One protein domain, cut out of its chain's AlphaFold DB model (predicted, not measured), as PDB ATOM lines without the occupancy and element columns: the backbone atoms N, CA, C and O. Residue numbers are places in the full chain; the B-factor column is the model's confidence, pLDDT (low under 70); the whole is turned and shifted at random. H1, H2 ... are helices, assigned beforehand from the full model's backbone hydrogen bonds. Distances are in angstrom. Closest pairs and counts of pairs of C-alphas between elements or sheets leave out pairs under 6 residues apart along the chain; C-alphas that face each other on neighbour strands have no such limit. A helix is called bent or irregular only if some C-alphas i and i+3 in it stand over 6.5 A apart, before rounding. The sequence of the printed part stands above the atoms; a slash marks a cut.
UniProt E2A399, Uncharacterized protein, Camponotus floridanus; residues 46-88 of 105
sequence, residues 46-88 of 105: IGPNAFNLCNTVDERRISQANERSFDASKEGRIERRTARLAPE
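AT A GLANCE: This is residues 46 to 88 of the 105 residues of an uncharacterized protein of Camponotus floridanus (UniProt E2A399). Two helices meet near their ends and make an open corner, a wide L with one long arm, H1, and one shorter arm, H2. H1 makes most of the longest axis, and after a single residue the chain turns into H2, which runs off away from H1 and does not fold back along it. The printed part has 43 residues, with two named helices in the order H1, H2 and no named strand; its class is all helix. It is extended, with a radius of gyration of the C-alphas of 16.9 A, and the C-alphas span 55 by 19 by 7 A, the outline of a rod.

HOW THE PARTS SIT: H1, residues 48 to 72, comes first, and residues 46 to 66, of which 48 to 66 belong to H1, stand free. A tight link of one residue, Ser 73, leads to H2, residues 74 to 88. The two helices are close but not clearly touching, with 2 pairs of C-alphas within 8 A; the closest C-alphas are those of Phe 70 and Gly 76, 5.6 A apart. Their lines are about perpendicular, but only just, at 70.3 degrees. Residues 81 to 88, which belong to H2, also stand free. In H1 every O i to N i+4 pair is within hydrogen-bond range; in H2 it is 9 of 11.

IN THESE COORDINATES: H1 runs 36.3 A from C-alpha 48 at (-10.777, 57.467, 35.820) to C-alpha 72 at (-17.264, 42.396, 3.405). H2 runs 21.5 A from its first to its last C-alpha and ends with C-alpha 88 at (-2.889, 48.023, -14.679). H2 is neither bent nor irregular, but only just: C-alphas 84 and 87 are 6.5 A apart.

THE WHOLE: The two C-alphas farthest apart are those of Ile 46 and Glu 88, at 55.4 A. The printed part has no cut. The mean pLDDT of the printed part is 92.9, and residue 88 is the one printed residue under 70.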
ATOM      1  N   ILE A  46     -13.637  52.048  40.991       96.69
ATOM      2  CA  ILE A  46     -13.343  52.383  39.595       96.69
ATOM      3  C   ILE A  46     -12.622  53.732  39.542       96.69
ATOM      4  O   ILE A  46     -13.132  54.756  39.993       96.69
ATOM      5  N   GLY A  47     -11.406  53.728  38.999       96.38
ATOM      6  CA  GLY A  47     -10.640  54.944  38.739       96.38
ATOM      7  C   GLY A  47     -10.911  55.526  37.345       96.38
ATOM      8  O   GLY A  47     -11.333  54.795  36.444       96.38
ATOM      9  N   PRO A  48     -10.579  56.809  37.116       96.88
ATOM     10  CA  PRO A  48     -10.777  57.467  35.820       96.88
ATOM     11  C   PRO A  48     -10.022  56.775  34.676       96.88
ATOM     12  O   PRO A  48     -10.526  56.698  33.563       96.88
ATOM     13  N   ASN A  49      -8.852  56.189  34.952       96.50
ATOM     14  CA  ASN A  49      -8.090  55.446  33.946       96.50
ATOM     15  C   ASN A  49      -8.822  54.190  33.461       96.50
ATOM     16  O   ASN A  49      -8.785  53.893  32.272       96.50
ATOM     17  N   ALA A  50      -9.491  53.462  34.362       95.00
ATOM     18  CA  ALA A  50     -10.250  52.268  33.995       95.00
ATOM     19  C   ALA A  50     -11.461  52.639  33.129       95.00
ATOM     20  O   ALA A  50     -11.718  51.987  32.119       95.00
ATOM     21  N   PHE A  51     -12.149  53.724  33.493       95.94
ATOM     22  CA  PHE A  51     -13.259  54.267  32.716       95.94
ATOM     23  C   PHE A  51     -12.816  54.697  31.310       95.94
ATOM     24  O   PHE A  51     -13.359  54.221  30.317       95.94
ATOM     25  N   ASN A  52     -11.767  55.520  31.220       96.88
ATOM     26  CA  ASN A  52     -11.237  55.995  29.942       96.88
ATOM     27  C   ASN A  52     -10.753  54.840  29.061       96.88
ATOM     28  O   ASN A  52     -11.048  54.815  27.870       96.88
ATOM     29  N   LEU A  53     -10.064  53.854  29.648       95.50
ATOM     30  CA  LEU A  53      -9.627  52.664  28.925       95.50
ATOM     31  C   LEU A  53     -10.811  51.912  28.308       95.50
ATOM     32  O   LEU A  53     -10.723  51.516  27.148       95.50
ATOM     33  N   CYS A  54     -11.901  51.717  29.057       95.25
ATOM     34  CA  CYS A  54     -13.087  51.034  28.541       95.25
ATOM     35  C   CYS A  54     -13.664  51.768  27.328       95.25
ATOM     36  O   CYS A  54     -13.890  51.127  26.306       95.25
ATOM     37  N   ASN A  55     -13.795  53.096  27.401       95.69
ATOM     38  CA  ASN A  55     -14.291  53.903  26.283       95.69
ATOM     39  C   ASN A  55     -13.390  53.771  25.047       95.69
ATOM     40  O   ASN A  55     -13.866  53.424  23.972       95.69
ATOM     41  N   THR A  56     -12.075  53.952  25.204       96.56
ATOM     42  CA  THR A  56     -11.123  53.858  24.084       96.56
ATOM     43  C   THR A  56     -11.099  52.465  23.451       96.56
ATOM     44  O   THR A  56     -10.981  52.317  22.231       96.56
ATOM     45  N   VAL A  57     -11.189  51.409  24.264       94.44
ATOM     46  CA  VAL A  57     -11.230  50.035  23.750       94.44
ATOM     47  C   VAL A  57     -12.520  49.787  22.975       94.44
ATOM     48  O   VAL A  57     -12.466  49.128  21.933       94.44
ATOM     49  N   ASP A  58     -13.645  50.322  23.441       94.75
ATOM     50  CA  ASP A  58     -14.932  50.130  22.787       94.75
ATOM     51  C   ASP A  58     -15.054  50.927  21.481       94.75
ATOM     52  O   ASP A  58     -15.454  50.371  20.459       94.75
ATOM     53  N   GLU A  59     -14.564  52.169  21.452       96.00
ATOM     54  CA  GLU A  59     -14.415  52.961  20.221       96.00
ATOM     55  C   GLU A  59     -13.598  52.206  19.167       96.00
ATOM     56  O   GLU A  59     -14.008  52.069  18.009       96.00
ATOM     57  N   ARG A  60     -12.457  51.632  19.574       95.44
ATOM     58  CA  ARG A  60     -11.622  50.817  18.685       95.44
ATOM     59  C   ARG A  60     -12.354  49.561  18.209       95.44
ATOM     60  O   ARG A  60     -12.228  49.196  17.042       95.44
ATOM     61  N   ARG A  61     -13.107  48.893  19.088       92.62
ATOM     62  CA  ARG A  61     -13.904  47.703  18.746       92.62
ATOM     63  C   ARG A  61     -14.948  48.033  17.679       92.62
ATOM     64  O   ARG A  61     -15.069  47.279  16.716       92.62
ATOM     65  N   ILE A  62     -15.668  49.143  17.837       94.44
ATOM     66  CA  ILE A  62     -16.683  49.609  16.883       94.44
ATOM     67  C   ILE A  62     -16.030  49.971  15.546       94.44
ATOM     68  O   ILE A  62     -16.492  49.513  14.504       94.44
ATOM     69  N   SER A  63     -14.922  50.714  15.572       96.88
ATOM     70  CA  SER A  63     -14.172  51.076  14.363       96.88
ATOM     71  C   SER A  63     -13.748  49.839  13.558       96.88
ATOM     72  O   SER A  63     -14.075  49.720  12.378       96.88
ATOM     73  N   GLN A  64     -13.146  48.845  14.220       95.31
ATOM     74  CA  GLN A  64     -12.753  47.584  13.580       95.31
ATOM     75  C   GLN A  64     -13.946  46.778  13.053       95.31
ATOM     76  O   GLN A  64     -13.831  46.080  12.045       95.31
ATOM     77  N   ALA A  65     -15.088  46.814  13.743       93.44
ATOM     78  CA  ALA A  65     -16.297  46.142  13.277       93.44
ATOM     79  C   ALA A  65     -16.849  46.809  12.009       93.44
ATOM     80  O   ALA A  65     -17.206  46.108  11.062       93.44
ATOM     81  N   ASN A  66     -16.859  48.143  11.969       96.44
ATOM     82  CA  ASN A  66     -17.288  48.918  10.808       96.44
ATOM     83  C   ASN A  66     -16.375  48.674   9.603       96.44
ATOM     84  O   ASN A  66     -16.881  48.403   8.518       96.44
ATOM     85  N   GLU A  67     -15.056  48.687   9.805       96.06
ATOM     86  CA  GLU A  67     -14.063  48.380   8.768       96.06
ATOM     87  C   GLU A  67     -14.304  46.989   8.168       96.06
ATOM     88  O   GLU A  67     -14.507  46.851   6.965       96.06
ATOM     89  N   ARG A  68     -14.419  45.954   9.011       95.25
ATOM     90  CA  ARG A  68     -14.694  44.582   8.549       95.25
ATOM     91  C   ARG A  68     -16.035  44.458   7.829       95.25
ATOM     92  O   ARG A  68     -16.148  43.704   6.863       95.25
ATOM     93  N   SER A  69     -17.057  45.162   8.312       96.19
ATOM     94  CA  SER A  69     -18.378  45.189   7.682       96.19
ATOM     95  C   SER A  69     -18.314  45.839   6.299       96.19
ATOM     96  O   SER A  69     -18.886  45.318   5.339       96.19
ATOM     97  N   PHE A  70     -17.594  46.953   6.182       95.62
ATOM     98  CA  PHE A  70     -17.366  47.631   4.915       95.62
ATOM     99  C   PHE A  70     -16.566  46.753   3.951       95.62
ATOM    100  O   PHE A  70     -16.981  46.560   2.807       95.62
ATOM    101  N   ASP A  71     -15.499  46.116   4.423       94.56
ATOM    102  CA  ASP A  71     -14.678  45.220   3.616       94.56
ATOM    103  C   ASP A  71     -15.464  44.034   3.047       94.56
ATOM    104  O   ASP A  71     -15.235  43.617   1.906       94.56
ATOM    105  N   ALA A  72     -16.392  43.485   3.829       95.06
ATOM    106  CA  ALA A  72     -17.264  42.396   3.405       95.06
ATOM    107  C   ALA A  72     -18.379  42.854   2.443       95.06
ATOM    108  O   ALA A  72     -18.999  42.026   1.767       95.06
ATOM    109  N   SER A  73     -18.645  44.159   2.360       96.44
ATOM    110  CA  SER A  73     -19.709  44.715   1.527       96.44
ATOM    111  C   SER A  73     -19.410  44.591   0.024       96.44
ATOM    112  O   SER A  73     -18.318  44.228  -0.421       96.44
ATOM    113  N   LYS A  74     -20.423  44.853  -0.813       95.56
ATOM    114  CA  LYS A  74     -20.216  44.976  -2.265       95.56
ATOM    115  C   LYS A  74     -19.336  46.185  -2.591       95.56
ATOM    116  O   LYS A  74     -18.478  46.058  -3.454       95.56
ATOM    117  N   GLU A  75     -19.533  47.293  -1.881       94.44
ATOM    118  CA  GLU A  75     -18.794  48.538  -2.086       94.44
ATOM    119  C   GLU A  75     -17.300  48.336  -1.841       94.44
ATOM    120  O   GLU A  75     -16.504  48.509  -2.756       94.44
ATOM    121  N   GLY A  76     -16.931  47.793  -0.679       94.19
ATOM    122  CA  GLY A  76     -15.530  47.491  -0.371       94.19
ATOM    123  C   GLY A  76     -14.902  46.485  -1.346       94.19
ATOM    124  O   GLY A  76     -13.713  46.551  -1.652       94.19
ATOM    125  N   ARG A  77     -15.688  45.558  -1.916       93.25
ATOM    126  CA  ARG A  77     -15.199  44.672  -2.989       93.25
ATOM    127  C   ARG A  77     -14.945  45.411  -4.301       93.25
ATOM    128  O   ARG A  77     -13.983  45.063  -4.984       93.25
ATOM    129  N   ILE A  78     -15.805  46.361  -4.666       94.19
ATOM    130  CA  ILE A  78     -15.623  47.195  -5.859       94.19
ATOM    131  C   ILE A  78     -14.388  48.065  -5.673       94.19
ATOM    132  O   ILE A  78     -13.506  47.998  -6.518       94.19
ATOM    133  N   GLU A  79     -14.272  48.765  -4.546       94.06
ATOM    134  CA  GLU A  79     -13.130  49.628  -4.235       94.06
ATOM    135  C   GLU A  79     -11.800  48.862  -4.263       94.06
ATOM    136  O   GLU A  79     -10.838  49.287  -4.896       94.06
ATOM    137  N   ARG A  80     -11.739  47.661  -3.671       92.62
ATOM    138  CA  ARG A  80     -10.530  46.826  -3.766       92.62
ATOM    139  C   ARG A  80     -10.231  46.364  -5.189       92.62
ATOM    140  O   ARG A  80      -9.072  46.117  -5.508       92.62
ATOM    141  N   ARG A  81     -11.253  46.169  -6.026       91.62
ATOM    142  CA  ARG A  81     -11.059  45.791  -7.430       91.62
ATOM    143  C   ARG A  81     -10.566  46.985  -8.241       91.62
ATOM    144  O   ARG A  81      -9.608  46.817  -8.979       91.62
ATOM    145  N   THR A  82     -11.170  48.160  -8.089       90.69
ATOM    146  CA  THR A  82     -10.736  49.382  -8.780       90.69
ATOM    147  C   THR A  82      -9.328  49.782  -8.352       90.69
ATOM    148  O   THR A  82      -8.500  50.046  -9.209       90.69
ATOM    149  N   ALA A  83      -8.998  49.692  -7.060       89.25
ATOM    150  CA  ALA A  83      -7.646  49.954  -6.563       89.25
ATOM    151  C   ALA A  83      -6.581  48.993  -7.132       89.25
ATOM    152  O   ALA A  83      -5.416  49.362  -7.222       89.25
ATOM    153  N   ARG A  84      -6.960  47.764  -7.511       87.38
ATOM    154  CA  ARG A  84      -6.063  46.810  -8.190       87.38
ATOM    155  C   ARG A  84      -5.941  47.059  -9.690       87.38
ATOM    156  O   ARG A  84      -4.895  46.757 -10.240       87.38
ATOM    157  N   LEU A  85      -7.006  47.551 -10.322       83.50
ATOM    158  CA  LEU A  85      -7.034  47.844 -11.756       83.50
ATOM    159  C   LEU A  85      -6.347  49.172 -12.087       83.50
ATOM    160  O   LEU A  85      -5.777  49.280 -13.159       83.50
ATOM    161  N   ALA A  86      -6.349  50.150 -11.174       79.31
ATOM    162  CA  ALA A  86      -5.747  51.461 -11.425       79.31
ATOM    163  C   ALA A  86      -4.263  51.387 -11.862       79.31
ATOM    164  O   ALA A  86      -3.930  51.997 -12.869       79.31
ATOM    165  N   PRO A  87      -3.386  50.577 -11.230       72.56
ATOM    166  CA  PRO A  87      -2.027  50.388 -11.734       72.56
ATOM    167  C   PRO A  87      -1.973  49.696 -13.104       72.56
ATOM    168  O   PRO A  87      -1.112  50.026 -13.905       72.56
ATOM    169  N   GLU A  88      -2.855  48.724 -13.381       67.12
ATOM    170  CA  GLU A  88      -2.889  48.023 -14.679       67.12
ATOM    171  C   GLU A  88      -3.306  48.964 -15.819       67.12
ATOM    172  O   GLU A  88      -2.754  48.872 -16.912       67.12
TER     173      GLU A  88